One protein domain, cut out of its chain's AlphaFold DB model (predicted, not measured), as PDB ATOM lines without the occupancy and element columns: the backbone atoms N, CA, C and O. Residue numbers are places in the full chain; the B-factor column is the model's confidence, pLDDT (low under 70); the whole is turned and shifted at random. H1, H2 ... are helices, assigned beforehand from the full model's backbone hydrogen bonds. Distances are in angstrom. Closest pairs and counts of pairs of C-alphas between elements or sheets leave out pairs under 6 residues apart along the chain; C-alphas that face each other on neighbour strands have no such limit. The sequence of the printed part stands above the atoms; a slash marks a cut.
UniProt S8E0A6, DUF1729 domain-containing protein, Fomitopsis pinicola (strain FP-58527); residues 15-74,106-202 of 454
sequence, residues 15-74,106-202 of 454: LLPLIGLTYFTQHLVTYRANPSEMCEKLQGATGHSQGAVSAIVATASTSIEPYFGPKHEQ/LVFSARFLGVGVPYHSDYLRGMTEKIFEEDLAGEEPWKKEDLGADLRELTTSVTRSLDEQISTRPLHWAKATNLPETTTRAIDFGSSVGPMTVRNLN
ATOM      1  N   LEU A  15     235.267 211.562 212.566       63.44
ATOM      2  CA  LEU A  15     235.196 213.007 212.821       63.44
ATOM      3  C   LEU A  15     233.755 213.534 212.904       63.44
ATOM      4  O   LEU A  15     233.463 214.381 213.746       63.44
ATOM      5  N   LEU A  16     232.857 213.036 212.052       66.94
ATOM      6  CA  LEU A  16     231.458 213.467 212.008       66.94
ATOM      7  C   LEU A  16     230.705 213.197 213.332       66.94
ATOM      8  O   LEU A  16     230.173 214.164 213.890       66.94
ATOM      9  N   PRO A  17     230.720 211.976 213.914       65.56
ATOM     10  CA  PRO A  17     230.094 211.729 215.214       65.56
ATOM     11  C   PRO A  17     230.798 212.454 216.372       65.56
ATOM     12  O   PRO A  17     230.117 212.941 217.274       65.56
ATOM     13  N   LEU A  18     232.131 212.611 216.349       67.88
ATOM     14  CA  LEU A  18     232.840 213.390 217.377       67.88
ATOM     15  C   LEU A  18     232.435 214.870 217.372       67.88
ATOM     16  O   LEU A  18     232.240 215.456 218.436       67.88
ATOM     17  N   ILE A  19     232.265 215.474 216.191       70.69
ATOM     18  CA  ILE A  19     231.770 216.848 216.074       70.69
ATOM     19  C   ILE A  19     230.340 216.941 216.630       70.69
ATOM     20  O   ILE A  19     230.074 217.817 217.455       70.69
ATOM     21  N   GLY A  20     229.448 216.009 216.275       66.88
ATOM     22  CA  GLY A  20     228.095 215.938 216.846       66.88
ATOM     23  C   GLY A  20     228.091 215.855 218.380       66.88
ATOM     24  O   GLY A  20     227.355 216.591 219.042       66.88
ATOM     25  N   LEU A  21     228.980 215.038 218.955       70.19
ATOM     26  CA  LEU A  21     229.143 214.905 220.404       70.19
ATOM     27  C   LEU A  21     229.607 216.211 221.071       70.19
ATOM     28  O   LEU A  21     229.141 216.523 222.170       70.19
ATOM     29  N   THR A  22     230.476 217.004 220.427       75.44
ATOM     30  CA  THR A  22     230.885 218.314 220.975       75.44
ATOM     31  C   THR A  22     229.714 219.294 221.060       75.44
ATOM     32  O   THR A  22     229.465 219.817 222.148       75.44
ATOM     33  N   TYR A  23     228.919 219.433 219.987       72.94
ATOM     34  CA  TYR A  23     227.700 220.254 219.990       72.94
ATOM     35  C   TYR A  23     226.747 219.846 221.123       72.94
ATOM     36  O   TYR A  23     226.313 220.693 221.906       72.94
ATOM     37  N   PHE A  24     226.462 218.546 221.250       69.06
ATOM     38  CA  PHE A  24     225.556 218.019 222.275       69.06
ATOM     39  C   PHE A  24     226.087 218.242 223.701       69.06
ATOM     40  O   PHE A  24     225.339 218.620 224.603       69.06
ATOM     41  N   THR A  25     227.399 218.100 223.909       73.19
ATOM     42  CA  THR A  25     228.033 218.366 225.209       73.19
ATOM     43  C   THR A  25     227.938 219.848 225.585       73.19
ATOM     44  O   THR A  25     227.561 220.179 226.708       73.19
ATOM     45  N   GLN A  26     228.232 220.759 224.653       75.88
ATOM     46  CA  GLN A  26     228.168 222.210 224.883       75.88
ATOM     47  C   GLN A  26     226.734 222.684 225.172       75.88
ATOM     48  O   GLN A  26     226.515 223.510 226.062       75.88
ATOM     49  N   HIS A  27     225.760 222.109 224.470       69.50
ATOM     50  CA  HIS A  27     224.330 222.287 224.696       69.50
ATOM     51  C   HIS A  27     223.914 221.870 226.124       69.50
ATOM     52  O   HIS A  27     223.399 222.700 226.878       69.50
ATOM     53  N   LEU A  28     224.235 220.640 226.551       67.19
ATOM     54  CA  LEU A  28     223.928 220.146 227.906       67.19
ATOM     55  C   LEU A  28     224.608 220.957 229.023       67.19
ATOM     56  O   LEU A  28     223.998 221.205 230.068       67.19
ATOM     57  N   VAL A  29     225.861 221.380 228.815       75.31
ATOM     58  CA  VAL A  29     226.631 222.173 229.791       75.31
ATOM     59  C   VAL A  29     226.033 223.566 229.982       75.31
ATOM     60  O   VAL A  29     225.960 224.043 231.114       75.31
ATOM     61  N   THR A  30     225.574 224.210 228.905       70.88
ATOM     62  CA  THR A  30     225.073 225.595 228.957       70.88
ATOM     63  C   THR A  30     223.773 225.707 229.764       70.88
ATOM     64  O   THR A  30     223.576 226.707 230.454       70.88
ATOM     65  N   TYR A  31     222.919 224.676 229.737       63.28
ATOM     66  CA  TYR A  31     221.576 224.708 230.337       63.28
ATOM     67  C   TYR A  31     221.344 223.723 231.494       63.28
ATOM     68  O   TYR A  31     220.210 223.553 231.926       63.28
ATOM     69  N   ARG A  32     222.407 223.116 232.047       61.19
ATOM     70  CA  ARG A  32     222.355 222.240 233.240       61.19
ATOM     71  C   ARG A  32     221.238 221.182 233.178       61.19
ATOM     72  O   ARG A  32     220.351 221.136 234.024       61.19
ATOM     73  N   ALA A  33     221.371 220.272 232.216       54.00
ATOM     74  CA  ALA A  33     220.708 218.962 232.193       54.00
ATOM     75  C   ALA A  33     219.167 218.898 232.041       54.00
ATOM     76  O   ALA A  33     218.633 217.796 232.132       54.00
ATOM     77  N   ASN A  34     218.456 219.992 231.728       61.47
ATOM     78  CA  ASN A  34     217.047 219.928 231.293       61.47
ATOM     79  C   ASN A  34     216.859 220.427 229.839       61.47
ATOM     80  O   ASN A  34     216.644 221.624 229.630       61.47
ATOM     81  N   PRO A  35     216.940 219.540 228.824       58.28
ATOM     82  CA  PRO A  35     216.782 219.918 227.416       58.28
ATOM     83  C   PRO A  35     215.406 220.508 227.070       58.28
ATOM     84  O   PRO A  35     215.336 221.457 226.291       58.28
ATOM     85  N   SER A  36     214.319 220.009 227.669       59.88
ATOM     86  CA  SER A  36     212.954 220.431 227.314       59.88
ATOM     87  C   SER A  36     212.696 221.908 227.634       59.88
ATOM     88  O   SER A  36     212.181 222.644 226.797       59.88
ATOM     89  N   GLU A  37     213.149 222.379 228.802       63.56
ATOM     90  CA  GLU A  37     213.013 223.782 229.229       63.56
ATOM     91  C   GLU A  37     213.833 224.754 228.356       63.56
ATOM     92  O   GLU A  37     213.511 225.938 228.238       63.56
ATOM     93  N   MET A  38     214.920 224.276 227.742       63.06
ATOM     94  CA  MET A  38     215.708 225.083 226.810       63.06
ATOM     95  C   MET A  38     214.934 225.309 225.505       63.06
ATOM     96  O   MET A  38     214.944 226.417 224.970       63.06
ATOM     97  N   CYS A  39     214.243 224.286 225.014       63.00
ATOM     98  CA  CYS A  39     213.546 224.331 223.735       63.00
ATOM     99  C   CYS A  39     212.335 225.270 223.751       63.00
ATOM    100  O   CYS A  39     212.171 226.064 222.831       63.00
ATOM    101  N   GLU A  40     211.583 225.300 224.856       67.19
ATOM    102  CA  GLU A  40     210.515 226.288 225.089       67.19
ATOM    103  C   GLU A  40     211.013 227.749 225.054       67.19
ATOM    104  O   GLU A  40     210.238 228.672 224.803       67.19
ATOM    105  N   LYS A  41     212.309 227.980 225.312       73.12
ATOM    106  CA  LYS A  41     212.937 229.315 225.337       73.12
ATOM    107  C   LYS A  41     213.627 229.691 224.029       73.12
ATOM    108  O   LYS A  41     214.004 230.854 223.859       73.12
ATOM    109  N   LEU A  42     213.826 228.743 223.118       72.75
ATOM    110  CA  LEU A  42     214.377 229.013 221.799       72.75
ATOM    111  C   LEU A  42     213.236 229.370 220.851       72.75
ATOM    112  O   LEU A  42     212.361 228.553 220.590       72.75
ATOM    113  N   GLN A  43     213.296 230.562 220.246       74.75
ATOM    114  CA  GLN A  43     212.481 230.814 219.053       74.75
ATOM    115  C   GLN A  43     212.826 229.783 217.962       74.75
ATOM    116  O   GLN A  43     211.934 229.354 217.246       74.75
ATOM    117  N   GLY A  44     214.093 229.350 217.905       74.69
ATOM    118  CA  GLY A  44     214.513 228.113 217.254       74.69
ATOM    119  C   GLY A  44     216.029 228.027 217.014       74.69
ATOM    120  O   GLY A  44     216.778 228.882 217.500       74.69
ATOM    121  N   ALA A  45     216.490 227.010 216.278       76.06
ATOM    122  CA  ALA A  45     217.901 226.810 215.915       76.06
ATOM    123  C   ALA A  45     218.112 226.534 214.412       76.06
ATOM    124  O   ALA A  45     217.173 226.357 213.654       76.06
ATOM    125  N   THR A  46     219.365 226.494 213.960       80.25
ATOM    126  CA  THR A  46     219.745 226.026 212.615       80.25
ATOM    127  C   THR A  46     221.196 225.543 212.642       80.25
ATOM    128  O   THR A  46     221.924 225.824 213.597       80.25
ATOM    129  N   GLY A  47     221.635 224.802 211.624       78.12
ATOM    130  CA  GLY A  47     222.935 224.134 211.623       78.12
ATOM    131  C   GLY A  47     223.651 224.194 210.280       78.12
ATOM    132  O   GLY A  47     223.057 223.993 209.224       78.12
ATOM    133  N   HIS A  48     224.951 224.481 210.316       83.38
ATOM    134  CA  HIS A  48     225.779 224.593 209.117       83.38
ATOM    135  C   HIS A  48     226.294 223.215 208.688       83.38
ATOM    136  O   HIS A  48     227.043 222.576 209.434       83.38
ATOM    137  N   SER A  49     225.963 222.788 207.464       84.12
ATOM    138  CA  SER A  49     226.328 221.463 206.939       84.12
ATOM    139  C   SER A  49     225.876 220.356 207.911       84.12
ATOM    140  O   SER A  49     224.751 220.411 208.401       84.12
ATOM    141  N   GLN A  50     226.746 219.409 208.270       76.25
ATOM    142  CA  GLN A  50     226.512 218.373 209.292       76.25
ATOM    143  C   GLN A  50     225.935 218.881 210.635       76.25
ATOM    144  O   GLN A  50     225.273 218.127 211.344       76.25
ATOM    145  N   GLY A  51     226.135 220.159 210.985       74.69
ATOM    146  CA  GLY A  51     225.522 220.770 212.167       74.69
ATOM    147  C   GLY A  51     223.989 220.819 212.117       74.69
ATOM    148  O   GLY A  51     223.366 220.992 213.161       74.69
ATOM    149  N   ALA A  52     223.366 220.644 210.943       75.75
ATOM    150  CA  ALA A  52     221.914 220.535 210.792       75.75
ATOM    151  C   ALA A  52     221.333 219.352 211.587       75.75
ATOM    152  O   ALA A  52     220.267 219.491 212.181       75.75
ATOM    153  N   VAL A  53     222.068 218.235 211.693       74.00
ATOM    154  CA  VAL A  53     221.680 217.097 212.546       74.00
ATOM    155  C   VAL A  53     221.678 217.508 214.018       74.00
ATOM    156  O   VAL A  53     220.720 217.239 214.729       74.00
ATOM    157  N   SER A  54     222.714 218.215 214.485       74.00
ATOM    158  CA  SER A  54     222.780 218.706 215.872       74.00
ATOM    159  C   SER A  54     221.704 219.748 216.180       74.00
ATOM    160  O   SER A  54     221.177 219.753 217.288       74.00
ATOM    161  N   ALA A  55     221.352 220.596 215.207       74.19
ATOM    162  CA  ALA A  55     220.213 221.497 215.321       74.19
ATOM    163  C   ALA A  55     218.917 220.691 215.475       74.19
ATOM    164  O   ALA A  55     218.215 220.903 216.451       74.19
ATOM    165  N   ILE A  56     218.663 219.701 214.614       71.88
ATOM    166  CA  ILE A  56     217.486 218.825 214.717       71.88
ATOM    167  C   ILE A  56     217.473 217.994 216.006       71.88
ATOM    168  O   ILE A  56     216.414 217.822 216.581       71.88
ATOM    169  N   VAL A  57     218.601 217.548 216.559       70.25
ATOM    170  CA  VAL A  57     218.610 216.908 217.894       70.25
ATOM    171  C   VAL A  57     218.253 217.912 218.997       70.25
ATOM    172  O   VAL A  57     217.495 217.584 219.907       70.25
ATOM    173  N   ALA A  58     218.737 219.153 218.899       66.00
ATOM    174  CA  ALA A  58     218.360 220.237 219.802       66.00
ATOM    175  C   ALA A  58     216.907 220.717 219.611       66.00
ATOM    176  O   ALA A  58     216.374 221.350 220.516       66.00
ATOM    177  N   THR A  59     216.279 220.442 218.460       62.75
ATOM    178  CA  THR A  59     214.981 221.012 218.054       62.75
ATOM    179  C   THR A  59     213.905 219.994 217.673       62.75
ATOM    180  O   THR A  59     212.770 220.383 217.406       62.75
ATOM    181  N   ALA A  60     214.196 218.699 217.765       56.97
ATOM    182  CA  ALA A  60     213.218 217.628 217.949       56.97
ATOM    183  C   ALA A  60     212.710 217.579 219.403       56.97
ATOM    184  O   ALA A  60     211.735 216.918 219.737       56.97
ATOM    185  N   SER A  61     213.341 218.375 220.269       51.72
ATOM    186  CA  SER A  61     212.753 218.864 221.510       51.72
ATOM    187  C   SER A  61     212.071 220.254 221.325       51.72
ATOM    188  O   SER A  61     211.581 220.793 222.312       51.72
ATOM    189  N   THR A  62     211.938 220.756 220.067       34.50
ATOM    190  CA  THR A  62     211.482 222.071 219.472       34.50
ATOM    191  C   THR A  62     212.548 223.190 219.283       34.50
ATOM    192  O   THR A  62     213.367 223.392 220.165       34.50
ATOM    193  N   SER A  63     212.668 223.978 218.185       40.44
ATOM    194  CA  SER A  63     212.153 223.953 216.776       40.44
ATOM    195  C   SER A  63     213.115 224.715 215.778       40.44
ATOM    196  O   SER A  63     214.119 225.250 216.244       40.44
ATOM    197  N   ILE A  64     212.816 224.811 214.453       40.75
ATOM    198  CA  ILE A  64     213.511 225.578 213.338       40.75
ATOM    199  C   ILE A  64     214.782 224.917 212.704       40.75
ATOM    200  O   ILE A  64     215.374 224.059 213.362       40.75
ATOM    201  N   GLU A  65     215.340 225.257 211.508       42.81
ATOM    202  CA  GLU A  65     214.910 225.480 210.073       42.81
ATOM    203  C   GLU A  65     216.175 225.556 209.147       42.81
ATOM    204  O   GLU A  65     217.185 226.150 209.545       42.81
ATOM    205  N   PRO A  66     216.146 225.044 207.892       37.72
ATOM    206  CA  PRO A  66     217.099 225.433 206.826       37.72
ATOM    207  C   PRO A  66     216.459 225.766 205.442       37.72
ATOM    208  O   PRO A  66     215.478 225.159 205.033       37.72
ATOM    209  N   TYR A  67     217.066 226.685 204.665       34.53
ATOM    210  CA  TYR A  67     216.526 227.221 203.388       34.53
ATOM    211  C   TYR A  67     217.352 226.843 202.127       34.53
ATOM    212  O   TYR A  67     218.585 226.909 202.154       34.53
ATOM    213  N   PHE A  68     216.688 226.601 200.978       39.59
ATOM    214  CA  PHE A  68     217.312 226.196 199.693       39.59
ATOM    215  C   PHE A  68     217.156 227.188 198.531       39.59
ATOM    216  O   PHE A  68     216.136 227.851 198.367       39.59
ATOM    217  N   GLY A  69     218.190 227.264 197.688       28.27
ATOM    218  CA  GLY A  69     218.205 227.995 196.418       28.27
ATOM    219  C   GLY A  69     218.289 227.055 195.205       28.27
ATOM    220  O   GLY A  69     218.456 225.846 195.373       28.27
ATOM    221  N   PRO A  70     218.145 227.587 193.977       29.03
ATOM    222  CA  PRO A  70     218.142 226.783 192.758       29.03
ATOM    223  C   PRO A  70     219.530 226.227 192.404       29.03
ATOM    224  O   PRO A  70     220.566 226.755 192.808       29.03
ATOM    225  N   LYS A  71     219.517 225.148 191.614       32.59
ATOM    226  CA  LYS A  71     220.691 224.363 191.204       32.59
ATOM    227  C   LYS A  71     221.747 225.220 190.497       32.59
ATOM    228  O   LYS A  71     221.432 225.908 189.531       32.59
ATOM    229  N   HIS A  72     223.002 225.071 190.913       34.44
ATOM    230  CA  HIS A  72     224.182 225.451 190.140       34.44
ATOM    231  C   HIS A  72     225.202 224.312 190.178       34.44
ATOM    232  O   HIS A  72     225.357 223.637 191.191       34.44
ATOM    233  N   GLU A  73     225.874 224.108 189.052       37.00
ATOM    234  CA  GLU A  73     226.768 222.988 188.771       37.00
ATOM    235  C   GLU A  73     228.227 223.464 188.847       37.00
ATOM    236  O   GLU A  73     228.568 224.422 188.148       37.00
ATOM    237  N   GLN A  74     229.085 222.834 189.674       33.62
ATOM    238  CA  GLN A  74     230.552 222.870 189.491       33.62
ATOM    239  C   GLN A  74     231.369 221.878 190.358       33.62
ATOM    240  O   GLN A  74     231.591 222.098 191.543       33.62
ATOM    241  N   LEU A 106     241.777 242.069 192.087       84.31
ATOM    242  CA  LEU A 106     240.935 241.536 193.155       84.31
ATOM    243  C   LEU A 106     241.776 241.146 194.378       84.31
ATOM    244  O   LEU A 106     242.695 240.328 194.288       84.31
ATOM    245  N   VAL A 107     241.432 241.693 195.543       83.88
ATOM    246  CA  VAL A 107     242.033 241.317 196.829       83.88
ATOM    247  C   VAL A 107     241.123 240.296 197.504       83.88
ATOM    248  O   VAL A 107     240.033 240.628 197.956       83.88
ATOM    249  N   PHE A 108     241.571 239.046 197.578       82.75
ATOM    250  CA  PHE A 108     240.861 237.972 198.277       82.75
ATOM    251  C   PHE A 108     241.843 236.990 198.923       82.75
ATOM    252  O   PHE A 108     243.059 237.061 198.713       82.75
ATOM    253  N   SER A 109     241.315 236.062 199.719       78.94
ATOM    254  CA  SER A 109     242.049 234.929 200.283       78.94
ATOM    255  C   SER A 109     241.306 233.648 199.932       78.94
ATOM    256  O   SER A 109     240.110 233.555 200.182       78.94
ATOM    257  N   ALA A 110     242.015 232.675 199.368       78.88
ATOM    258  CA  ALA A 110     241.508 231.330 199.130       78.88
ATOM    259  C   ALA A 110     242.425 230.348 199.869       78.88
ATOM    260  O   ALA A 110     243.651 230.469 199.792       78.88
ATOM    261  N   ARG A 111     241.835 229.417 200.618       77.75
ATOM    262  CA  ARG A 111     242.524 228.353 201.356       77.75
ATOM    263  C   ARG A 111     241.633 227.118 201.332       77.75
ATOM    264  O   ARG A 111     240.421 227.258 201.472       77.75
ATOM    265  N   PHE A 112     242.228 225.940 201.188       76.31
ATOM    266  CA  PHE A 112     241.502 224.694 201.408       76.31
ATOM    267  C   PHE A 112     241.124 224.574 202.888       76.31
ATOM    268  O   PHE A 112     241.908 224.941 203.769       76.31
ATOM    269  N   LEU A 113     239.914 224.085 203.148       77.19
ATOM    270  CA  LEU A 113     239.482 223.709 204.488       77.19
ATOM    271  C   LEU A 113     240.038 222.320 204.823       77.19
ATOM    272  O   LEU A 113     240.228 221.493 203.936       77.19
ATOM    273  N   GLY A 114     240.274 222.055 206.108       72.00
ATOM    274  CA  GLY A 114     240.660 220.730 206.597       72.00
ATOM    275  C   GLY A 114     239.466 219.777 206.649       72.00
ATOM    276  O   GLY A 114     239.072 219.373 207.737       72.00
ATOM    277  N   VAL A 115     238.876 219.466 205.493       72.31
ATOM    278  CA  VAL A 115     237.712 218.581 205.337       72.31
ATOM    279  C   VAL A 115     238.034 217.553 204.253       72.31
ATOM    280  O   VAL A 115     238.361 217.927 203.131       72.31
ATOM    281  N   GLY A 116     237.976 216.262 204.591       70.38
ATOM    282  CA  GLY A 116     238.334 215.168 203.678       70.38
ATOM    283  C   GLY A 116     237.221 214.692 202.735       70.38
ATOM    284  O   GLY A 116     237.469 213.792 201.940       70.38
ATOM    285  N   VAL A 117     236.013 215.256 202.828       77.06
ATOM    286  CA  VAL A 117     234.810 214.815 202.099       77.06
ATOM    287  C   VAL A 117     234.210 215.992 201.309       77.06
ATOM    288  O   VAL A 117     234.054 217.075 201.881       77.06
ATOM    289  N   PRO A 118     233.854 215.823 200.019       81.75
ATOM    290  CA  PRO A 118     233.274 216.881 199.190       81.75
ATOM    291  C   PRO A 118     231.762 217.036 199.444       81.75
ATOM    292  O   PRO A 118     230.941 216.750 198.574       81.75
ATOM    293  N   TYR A 119     231.391 217.475 200.648       83.75
ATOM    294  CA  TYR A 119     230.003 217.806 200.999       83.75
ATOM    295  C   TYR A 119     229.395 218.866 200.071       83.75
ATOM    296  O   TYR A 119     230.116 219.676 199.483       83.75
ATOM    297  N   HIS A 120     228.062 218.894 199.997       85.38
ATOM    298  CA  HIS A 120     227.287 219.809 199.153       85.38
ATOM    299  C   HIS A 120     227.640 219.720 197.655       85.38
ATOM    300  O   HIS A 120     227.722 220.745 196.973       85.38
ATOM    301  N   SER A 121     227.894 218.509 197.143       83.06
ATOM    302  CA  SER A 121     228.312 218.305 195.752       83.06
ATOM    303  C   SER A 121     227.762 217.027 195.112       83.06
ATOM    304  O   SER A 121     227.449 216.039 195.776       83.06
ATOM    305  N   ASP A 122     227.728 217.014 193.779       85.50
ATOM    306  CA  ASP A 122     227.328 215.847 192.988       85.50
ATOM    307  C   ASP A 122     228.259 214.627 193.136       85.50
ATOM    308  O   ASP A 122     227.878 213.530 192.730       85.50
ATOM    309  N   TYR A 123     229.437 214.762 193.762       82.75
ATOM    310  CA  TYR A 123     230.302 213.614 194.086       82.75
ATOM    311  C   TYR A 123     229.679 212.660 195.105       82.75
ATOM    312  O   TYR A 123     230.058 211.493 195.148       82.75
ATOM    313  N   LEU A 124     228.716 213.140 195.898       85.50
ATOM    314  CA  LEU A 124     227.961 212.341 196.866       85.50
ATOM    315  C   LEU A 124     226.558 211.978 196.347       85.50
ATOM    316  O   LEU A 124     225.683 211.578 197.118       85.50
ATOM    317  N   ARG A 125     226.306 212.101 195.036       88.25
ATOM    318  CA  ARG A 125     225.033 211.698 194.425       88.25
ATOM    319  C   ARG A 125     224.804 210.195 194.624       88.25
ATOM    320  O   ARG A 125     225.645 209.378 194.263       88.25
ATOM    321  N   GLY A 126     223.647 209.843 195.185       87.19
ATOM    322  CA  GLY A 126     223.302 208.464 195.549       87.19
ATOM    323  C   GLY A 126     223.806 208.017 196.927       87.19
ATOM    324  O   GLY A 126     223.476 206.909 197.336       87.19
ATOM    325  N   MET A 127     224.544 208.855 197.669       85.44
ATOM    326  CA  MET A 127     224.940 208.548 199.052       85.44
ATOM    327  C   MET A 127     223.718 208.406 199.972       85.44
ATOM    328  O   MET A 127     223.673 207.492 200.785       85.44
ATOM    329  N   THR A 128     222.701 209.250 199.785       86.00
ATOM    330  CA  THR A 128     221.462 209.252 200.577       86.00
ATOM    331  C   THR A 128     220.735 207.911 200.565       86.00
ATOM    332  O   THR A 128     220.327 207.429 201.618       86.00
ATOM    333  N   GLU A 129     220.602 207.281 199.394       88.25
ATOM    334  CA  GLU A 129     219.953 205.969 199.285       88.25
ATOM    335  C   GLU A 129     220.789 204.886 199.975       88.25
ATOM    336  O   GLU A 129     220.237 204.085 200.719       88.25
ATOM    337  N   LYS A 130     222.122 204.925 199.839       84.75
ATOM    338  CA  LYS A 130     223.016 203.990 200.538       84.75
ATOM    339  C   LYS A 130     222.954 204.119 202.053       84.75
ATOM    340  O   LYS A 130     222.847 203.111 202.730       84.75
ATOM    341  N   ILE A 131     222.980 205.336 202.595       82.19
ATOM    342  CA  ILE A 131     222.837 205.551 204.044       82.19
ATOM    343  C   ILE A 131     221.474 205.026 204.511       82.19
ATOM    344  O   ILE A 131     221.377 204.368 205.543       82.19
ATOM    345  N   PHE A 132     220.414 205.275 203.741       80.12
ATOM    346  CA  PHE A 132     219.072 204.831 204.102       80.12
ATOM    347  C   PHE A 132     218.909 203.301 204.043       80.12
ATOM    348  O   PHE A 132     218.261 202.728 204.915       80.12
ATOM    349  N   GLU A 133     219.485 202.633 203.042       83.75
ATOM    350  CA  GLU A 133     219.369 201.182 202.834       83.75
ATOM    351  C   GLU A 133     220.400 200.362 203.631       83.75
ATOM    352  O   GLU A 133     220.037 199.345 204.221       83.75
ATOM    353  N   GLU A 134     221.668 200.786 203.659       82.38
ATOM    354  CA  GLU A 134     222.795 200.045 204.247       82.38
ATOM    355  C   GLU A 134     223.021 200.399 205.731       82.38
ATOM    356  O   GLU A 134     223.135 199.491 206.555       82.38
ATOM    357  N   ASP A 135     223.053 201.691 206.093       73.88
ATOM    358  CA  ASP A 135     223.375 202.138 207.466       73.88
ATOM    359  C   ASP A 135     222.140 202.212 208.382       73.88
ATOM    360  O   ASP A 135     222.224 201.891 209.570       73.88
ATOM    361  N   LEU A 136     220.992 202.646 207.848       73.38
ATOM    362  CA  LEU A 136     219.728 202.792 208.586       73.38
ATOM    363  C   LEU A 136     218.759 201.617 208.390       73.38
ATOM    364  O   LEU A 136     217.708 201.600 209.021       73.38
ATOM    365  N   ALA A 137     219.073 200.651 207.519       81.56
ATOM    366  CA  ALA A 137     218.231 199.480 207.227       81.56
ATOM    367  C   ALA A 137     216.758 199.807 206.865       81.56
ATOM    368  O   ALA A 137     215.852 199.001 207.089       81.56
ATOM    369  N   GLY A 138     216.507 200.989 206.296       74.50
ATOM    370  CA  GLY A 138     215.177 201.500 205.961       74.50
ATOM    371  C   GLY A 138     214.434 202.215 207.097       74.50
ATOM    372  O   GLY A 138     213.282 202.609 206.899       74.50
ATOM    373  N   GLU A 139     215.045 202.394 208.272       74.25
ATOM    374  CA  GLU A 139     214.442 203.110 209.399       74.25
ATOM    375  C   GLU A 139     214.429 204.636 209.185       74.25
ATOM    376  O   GLU A 139     215.372 205.237 208.670       74.25
ATOM    377  N   GLU A 140     213.348 205.284 209.629       76.00
ATOM    378  CA  GLU A 140     213.191 206.743 209.632       76.00
ATOM    379  C   GLU A 140     213.326 207.250 211.086       76.00
ATOM    380  O   GLU A 140     212.330 207.262 211.820       76.00
ATOM    381  N   PRO A 141     214.535 207.643 211.542       70.06
ATOM    382  CA  PRO A 141     214.791 208.024 212.938       70.06
ATOM    383  C   PRO A 141     214.097 209.318 213.391       70.06
ATOM    384  O   PRO A 141     213.989 209.551 214.595       70.06
ATOM    385  N   TRP A 142     213.616 210.154 212.463       72.62
ATOM    386  CA  TRP A 142     212.889 211.392 212.768       72.62
ATOM    387  C   TRP A 142     211.558 211.449 212.024       72.62
ATOM    388  O   TRP A 142     211.529 211.513 210.794       72.62
ATOM    389  N   LYS A 143     210.443 211.483 212.760       67.50
ATOM    390  CA  LYS A 143     209.115 211.689 212.172       67.50
ATOM    391  C   LYS A 143     208.786 213.177 212.123       67.50
ATOM    392  O   LYS A 143     209.363 213.979 212.850       67.50
ATOM    393  N   LYS A 144     207.841 213.563 211.266       69.75
ATOM    394  CA  LYS A 144     207.466 214.973 211.057       69.75
ATOM    395  C   LYS A 144     206.908 215.593 212.338       69.75
ATOM    396  O   LYS A 144     207.208 216.734 212.675       69.75
ATOM    397  N   GLU A 145     206.125 214.811 213.068       63.75
ATOM    398  CA  GLU A 145     205.448 215.190 214.304       63.75
ATOM    399  C   GLU A 145     206.454 215.598 215.392       63.75
ATOM    400  O   GLU A 145     206.217 216.569 216.115       63.75
ATOM    401  N   ASP A 146     207.613 214.937 215.422       56.59
ATOM    402  CA  ASP A 146     208.696 215.161 216.383       56.59
ATOM    403  C   ASP A 146     209.526 216.428 216.075       56.59
ATOM    404  O   ASP A 146     210.419 216.771 216.837       56.59
ATOM    405  N   LEU A 147     209.267 217.139 214.967       59.50
ATOM    406  CA  LEU A 147     210.115 218.229 214.452       59.50
ATOM    407  C   LEU A 147     209.429 219.602 214.474       59.50
ATOM    408  O   LEU A 147     208.244 219.726 214.772       59.50
ATOM    409  N   GLY A 148     210.180 220.659 214.142       54.47
ATOM    410  CA  GLY A 148     209.673 222.034 214.026       54.47
ATOM    411  C   GLY A 148     208.675 222.268 212.878       54.47
ATOM    412  O   GLY A 148     208.502 221.427 211.999       54.47
ATOM    413  N   ALA A 149     208.033 223.443 212.884       49.22
ATOM    414  CA  ALA A 149     206.843 223.749 212.081       49.22
ATOM    415  C   ALA A 149     206.981 223.550 210.554       49.22
ATOM    416  O   ALA A 149     206.075 222.979 209.964       49.22
ATOM    417  N   ASP A 150     208.089 223.969 209.932       60.75
ATOM    418  CA  ASP A 150     208.264 223.939 208.463       60.75
ATOM    419  C   ASP A 150     208.702 222.550 207.937       60.75
ATOM    420  O   ASP A 150     208.178 222.036 206.953       60.75
ATOM    421  N   LEU A 151     209.563 221.822 208.666       60.41
ATOM    422  CA  LEU A 151     209.934 220.443 208.285       60.41
ATOM    423  C   LEU A 151     208.741 219.461 208.322       60.41
ATOM    424  O   LEU A 151     208.833 218.375 207.746       60.41
ATOM    425  N   ARG A 152     207.614 219.846 208.939       59.06
ATOM    426  CA  ARG A 152     206.327 219.134 208.858       59.06
ATOM    427  C   ARG A 152     205.628 219.295 207.506       59.06
ATOM    428  O   ARG A 152     204.874 218.403 207.126       59.06
ATOM    429  N   GLU A 153     205.885 220.383 206.779       66.00
ATOM    430  CA  GLU A 153     205.327 220.640 205.443       66.00
ATOM    431  C   GLU A 153     206.043 219.843 204.338       66.00
ATOM    432  O   GLU A 153     205.517 219.702 203.230       66.00
ATOM    433  N   LEU A 154     207.209 219.246 204.633       68.62
ATOM    434  CA  LEU A 154     207.852 218.293 203.730       68.62
ATOM    435  C   LEU A 154     206.877 217.166 203.379       68.62
ATOM    436  O   LEU A 154     206.392 216.438 204.243       68.62
ATOM    437  N   THR A 155     206.643 216.947 202.088       70.06
ATOM    438  CA  THR A 155     205.873 215.791 201.609       70.06
ATOM    439  C   THR A 155     206.685 214.491 201.685       70.06
ATOM    440  O   THR A 155     206.106 213.418 201.835       70.06
ATOM    441  N   THR A 156     208.017 214.584 201.673       74.69
ATOM    442  CA  THR A 156     208.979 213.468 201.643       74.69
ATOM    443  C   THR A 156     209.449 213.012 203.035       74.69
ATOM    444  O   THR A 156     209.045 213.570 204.055       74.69
ATOM    445  N   SER A 157     210.328 211.999 203.067       81.94
ATOM    446  CA  SER A 157     211.154 211.632 204.232       81.94
ATOM    447  C   SER A 157     211.973 212.831 204.727       81.94
ATOM    448  O   SER A 157     212.479 213.622 203.919       81.94
ATOM    449  N   VAL A 158     212.108 212.951 206.050       78.56
ATOM    450  CA  VAL A 158     212.942 213.978 206.684       78.56
ATOM    451  C   VAL A 158     214.398 213.561 206.579       78.56
ATOM    452  O   VAL A 158     215.220 214.348 206.126       78.56
ATOM    453  N   THR A 159     214.706 212.321 206.948       78.12
ATOM    454  CA  THR A 159     216.062 211.766 207.010       78.12
ATOM    455  C   THR A 159     216.754 211.847 205.652       78.12
ATOM    456  O   THR A 159     217.872 212.351 205.562       78.12
ATOM    457  N   ARG A 160     216.052 211.470 204.572       84.81
ATOM    458  CA  ARG A 160     216.562 211.604 203.196       84.81
ATOM    459  C   ARG A 160     216.770 213.063 202.795       84.81
ATOM    460  O   ARG A 160     217.797 213.398 202.216       84.81
ATOM    461  N   SER A 161     215.831 213.948 203.143       84.00
ATOM    462  CA  SER A 161     215.975 215.389 202.897       84.00
ATOM    463  C   SER A 161     217.200 215.958 203.624       84.00
ATOM    464  O   SER A 161     217.965 216.709 203.032       84.00
ATOM    465  N   LEU A 162     217.413 215.577 204.885       78.94
ATOM    466  CA  LEU A 162     218.514 216.025 205.736       78.94
ATOM    467  C   LEU A 162     219.872 215.551 205.189       78.94
ATOM    468  O   LEU A 162     220.801 216.353 205.084       78.94
ATOM    469  N   ASP A 163     219.980 214.287 204.768       82.94
ATOM    470  CA  ASP A 163     221.204 213.800 204.128       82.94
ATOM    471  C   ASP A 163     221.451 214.475 202.774       82.94
ATOM    472  O   ASP A 163     222.552 214.970 202.550       82.94
ATOM    473  N   GLU A 164     220.444 214.616 201.901       84.62
ATOM    474  CA  GLU A 164     220.612 215.349 200.637       84.62
ATOM    475  C   GLU A 164     221.165 216.766 200.862       84.62
ATOM    476  O   GLU A 164     221.990 217.244 200.079       84.62
ATOM    477  N   GLN A 165     220.735 217.441 201.934       80.19
ATOM    478  CA  GLN A 165     221.198 218.781 202.305       80.19
ATOM    479  C   GLN A 165     222.675 218.834 202.704       80.19
ATOM    480  O   GLN A 165     223.325 219.853 202.468       80.19
ATOM    481  N   ILE A 166     223.204 217.766 203.301       83.56
ATOM    482  CA  ILE A 166     224.608 217.642 203.712       83.56
ATOM    483  C   ILE A 166     225.459 217.133 202.539       83.56
ATOM    484  O   ILE A 166     226.527 217.674 202.246       83.56
ATOM    485  N   SER A 167     224.965 216.115 201.841       83.75
ATOM    486  CA  SER A 167     225.672 215.381 200.799       83.75
ATOM    487  C   SER A 167     225.727 216.145 199.474       83.75
ATOM    488  O   SER A 167     226.817 216.377 198.953       83.75
ATOM    489  N   THR A 168     224.589 216.588 198.925       84.12
ATOM    490  CA  THR A 168     224.512 217.037 197.516       84.12
ATOM    491  C   THR A 168     224.055 218.479 197.308       84.12
ATOM    492  O   THR A 168     224.534 219.136 196.385       84.12
ATOM    493  N   ARG A 169     223.144 219.009 198.134       81.44
ATOM    494  CA  ARG A 169     222.548 220.338 197.914       81.44
ATOM    495  C   ARG A 169     223.458 221.471 198.421       81.44
ATOM    496  O   ARG A 169     224.088 221.322 199.469       81.44
ATOM    497  N   PRO A 170     223.493 222.636 197.741       78.69
ATOM    498  CA  PRO A 170     224.282 223.791 198.168       78.69
ATOM    499  C   PRO A 170     223.723 224.452 199.440       78.69
ATOM    500  O   PRO A 170     222.514 224.645 199.587       78.69
ATOM    501  N   LEU A 171     224.619 224.874 200.338       80.25
ATOM    502  CA  LEU A 171     224.267 225.533 201.598       80.25
ATOM    503  C   LEU A 171     224.195 227.065 201.454       80.25
ATOM    504  O   LEU A 171     225.214 227.746 201.335       80.25
ATOM    505  N   HIS A 172     222.995 227.639 201.561       80.06
ATOM    506  CA  HIS A 172     222.786 229.093 201.507       80.06
ATOM    507  C   HIS A 172     222.734 229.729 202.906       80.06
ATOM    508  O   HIS A 172     221.695 230.231 203.338       80.06
ATOM    509  N   TRP A 173     223.868 229.738 203.615       84.31
ATOM    510  CA  TRP A 173     223.924 230.108 205.039       84.31
ATOM    511  C   TRP A 173     223.316 231.478 205.379       84.31
ATOM    512  O   TRP A 173     222.614 231.601 206.378       84.31
ATOM    513  N   ALA A 174     223.505 232.503 204.540       79.69
ATOM    514  CA  ALA A 174     222.920 233.833 204.765       79.69
ATOM    515  C   ALA A 174     221.377 233.856 204.694       79.69
ATOM    516  O   ALA A 174     220.753 234.734 205.281       79.69
ATOM    517  N   LYS A 175     220.764 232.891 203.993       79.56
ATOM    518  CA  LYS A 175     219.305 232.734 203.892       79.56
ATOM    519  C   LYS A 175     218.782 231.893 205.062       79.56
ATOM    520  O   LYS A 175     217.845 232.318 205.723       79.56
ATOM    521  N   ALA A 176     219.465 230.794 205.400       76.88
ATOM    522  CA  ALA A 176     219.171 229.979 206.589       76.88
ATOM    523  C   ALA A 176     219.340 230.747 207.921       76.88
ATOM    524  O   ALA A 176     218.675 230.444 208.902       76.88
ATOM    525  N   THR A 177     220.200 231.771 207.956       79.81
ATOM    526  CA  THR A 177     220.382 232.664 209.117       79.81
ATOM    527  C   THR A 177     219.644 233.998 208.986       79.81
ATOM    528  O   THR A 177     219.934 234.938 209.727       79.81
ATOM    529  N   ASN A 178     218.656 234.115 208.092       78.31
ATOM    530  CA  ASN A 178     217.803 235.303 208.001       78.31
ATOM    531  C   ASN A 178     216.716 235.299 209.097       78.31
ATOM    532  O   ASN A 178     215.525 235.231 208.811       78.31
ATOM    533  N   LEU A 179     217.158 235.356 210.359       80.00
ATOM    534  CA  LEU A 179     216.326 235.201 211.558       80.00
ATOM    535  C   LEU A 179     215.107 236.152 211.564       80.00
ATOM    536  O   LEU A 179     215.270 237.311 211.150       80.00
ATOM    537  N   PRO A 180     213.949 235.749 212.129       78.38
ATOM    538  CA  PRO A 180     212.773 236.607 212.327       78.38
ATOM    539  C   PRO A 180     213.088 237.941 213.015       78.38
ATOM    540  O   PRO A 180     214.009 238.033 213.828       78.38
ATOM    541  N   GLU A 181     212.334 239.009 212.728       74.62
ATOM    542  CA  GLU A 181     212.558 240.332 213.347       74.62
ATOM    543  C   GLU A 181     212.463 240.333 214.880       74.62
ATOM    544  O   GLU A 181     213.162 241.106 215.527       74.62
ATOM    545  N   THR A 182     211.672 239.427 215.457       79.81
ATOM    546  CA  THR A 182     211.541 239.231 216.909       79.81
ATOM    547  C   THR A 182     212.788 238.632 217.566       79.81
ATOM    548  O   THR A 182     212.936 238.712 218.784       79.81
ATOM    549  N   THR A 183     213.687 238.010 216.797       80.12
ATOM    550  CA  THR A 183     214.872 237.333 217.334       80.12
ATOM    551  C   THR A 183     215.949 238.349 217.713       80.12
ATOM    552  O   THR A 183     216.604 238.929 216.847       80.12
ATOM    553  N   THR A 184     216.163 238.543 219.016       78.00
ATOM    554  CA  THR A 184     217.129 239.519 219.564       78.00
ATOM    555  C   THR A 184     218.528 238.951 219.810       78.00
ATOM    556  O   THR A 184     219.477 239.713 219.995       78.00
ATOM    557  N   ARG A 185     218.678 237.621 219.858       79.69
ATOM    558  CA  ARG A 185     219.942 236.929 220.160       79.69
ATOM    559  C   ARG A 185     220.044 235.627 219.374       79.69
ATOM    560  O   ARG A 185     219.042 234.946 219.184       79.69
ATOM    561  N   ALA A 186     221.265 235.261 219.000       81.12
ATOM    562  CA  ALA A 186     221.620 233.944 218.481       81.12
ATOM    563  C   ALA A 186     222.779 233.365 219.306       81.12
ATOM    564  O   ALA A 186     223.663 234.113 219.733       81.12
ATOM    565  N   ILE A 187     222.771 232.050 219.528       81.44
ATOM    566  CA  ILE A 187     223.798 231.323 220.287       81.44
ATOM    567  C   ILE A 187     224.468 230.335 219.331       81.44
ATOM    568  O   ILE A 187     223.787 229.513 218.725       81.44
ATOM    569  N   ASP A 188     225.792 230.421 219.188       84.06
ATOM    570  CA  ASP A 188     226.578 229.399 218.494       84.06
ATOM    571  C   ASP A 188     227.085 228.383 219.521       84.06
ATOM    572  O   ASP A 188     227.893 228.721 220.385       84.06
ATOM    573  N   PHE A 189     226.593 227.147 219.433       78.12
ATOM    574  CA  PHE A 189     227.124 226.015 220.200       78.12
ATOM    575  C   PHE A 189     228.315 225.345 219.499       78.12
ATOM    576  O   PHE A 189     228.942 224.467 220.081       78.12
ATOM    577  N   GLY A 190     228.622 225.731 218.259       71.31
ATOM    578  CA  GLY A 190     229.763 225.243 217.498       71.31
ATOM    579  C   GLY A 190     231.054 226.001 217.779       71.31
ATOM    580  O   GLY A 190     231.148 226.862 218.651       71.31
ATOM    581  N   SER A 191     232.089 225.650 217.017       64.88
ATOM    582  CA  SER A 191     233.445 226.186 217.181       64.88
ATOM    583  C   SER A 191     233.872 227.182 216.096       64.88
ATOM    584  O   SER A 191     234.960 227.749 216.200       64.88
ATOM    585  N   SER A 192     233.072 227.390 215.040       71.00
ATOM    586  CA  SER A 192     233.558 228.042 213.809       71.00
ATOM    587  C   SER A 192     232.587 228.975 213.074       71.00
ATOM    588  O   SER A 192     233.058 229.866 212.363       71.00
ATOM    589  N   VAL A 193     231.265 228.824 213.214       84.38
ATOM    590  CA  VAL A 193     230.298 229.535 212.350       84.38
ATOM    591  C   VAL A 193     229.811 230.862 212.926       84.38
ATOM    592  O   VAL A 193     229.519 231.781 212.162       84.38
ATOM    593  N   GLY A 194     229.816 231.021 214.249       83.69
ATOM    594  CA  GLY A 194     229.418 232.236 214.957       83.69
ATOM    595  C   GLY A 194     230.074 233.513 214.419       83.69
ATOM    596  O   GLY A 194     229.345 234.441 214.074       83.69
ATOM    597  N   PRO A 195     231.409 233.588 214.240       83.25
ATOM    598  CA  PRO A 195     232.066 234.777 213.686       83.25
ATOM    599  C   PRO A 195     231.621 235.146 212.261       83.25
ATOM    600  O   PRO A 195     231.623 236.325 211.907       83.25
ATOM    601  N   MET A 196     231.233 234.163 211.440       85.06
ATOM    602  CA  MET A 196     230.673 234.392 210.104       85.06
ATOM    603  C   MET A 196     229.221 234.876 210.200       85.06
ATOM    604  O   MET A 196     228.867 235.885 209.593       85.06
ATOM    605  N   THR A 197     228.399 234.217 211.018       85.69
ATOM    606  CA  THR A 197     226.996 234.593 211.249       85.69
ATOM    607  C   THR A 197     226.877 235.999 211.850       85.69
ATOM    608  O   THR A 197     226.060 236.792 211.393       85.69
ATOM    609  N   VAL A 198     227.753 236.367 212.791       83.44
ATOM    610  CA  VAL A 198     227.845 237.727 213.353       83.44
ATOM    611  C   VAL A 198     228.135 238.770 212.273       83.44
ATOM    612  O   VAL A 198     227.547 239.845 212.307       83.44
ATOM    613  N   ARG A 199     228.993 238.470 211.289       80.94
ATOM    614  CA  ARG A 199     229.253 239.389 210.166       80.94
ATOM    615  C   ARG A 199     228.043 239.535 209.243       80.94
ATOM    616  O   ARG A 199     227.762 240.653 208.830       80.94
ATOM    617  N   ASN A 200     227.313 238.450 208.979       82.38
ATOM    618  CA  ASN A 200     226.087 238.473 208.168       82.38
ATOM    619  C   ASN A 200     224.926 239.222 208.856       82.38
ATOM    620  O   ASN A 200     224.082 239.808 208.183       82.38
ATOM    621  N   LEU A 201     224.875 239.194 210.194       80.50
ATOM    622  CA  LEU A 201     223.835 239.836 211.011       80.50
ATOM    623  C   LEU A 201     224.206 241.238 211.523       80.50
ATOM    624  O   LEU A 201     223.387 241.874 212.185       80.50
ATOM    625  N   ASN A 202     225.415 241.720 211.234       77.75
ATOM    626  CA  ASN A 202     225.903 243.027 211.669       77.75
ATOM    627  C   ASN A 202     224.994 244.159 211.145       77.75
ATOM    628  O   ASN A 202     224.586 244.139 209.987       77.75
TER     629      ASN A 202
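This is residues 15 to 74 and 106 to 202 of the 454 residues of the protein "DUF1729 domain-containing protein" of Fomitopsis pinicola (strain FP-58527) (UniProt S8E0A6). In this domain of little regular structure H3 sits between H1 and H5, H4 packs on H5, and residues 106 to 114 stick out. Of 157 printed residues 62, under half, form seven named helices, H1 to H7 in order: all helix. The whole is compact, radius of gyration of the C-alphas 16.2 A, spanning 49 by 41 by 30 A.

H1, residues 15 to 31, runs 25.1 A from C-alpha 15 at (235.196, 213.007, 212.821); H2 is residues 35 to 39, H3 51 to 59, H4 127 to 135, H5 158 to 167, H6 173 to 176 and H7 194 to 201, with C-alpha 201 at (223.835, 239.836, 211.011).

H1 touches H3 with residues 20 to 27 alone, closest C-alphas Gly 20 and Ser 54, 6.1 A. H4 touches H5, closest C-alphas Thr 128 and Asp 163, 5.8 A. Every O i to N i+4 pair is within hydrogen-bond range in H2, H3, H4, H5 and H7, and 12 of 13 in H1.

Residues 75 to 105 are not printed; C-alphas 74 and 106 are 21.7 A apart. Forty-eight residues have pLDDT under 70.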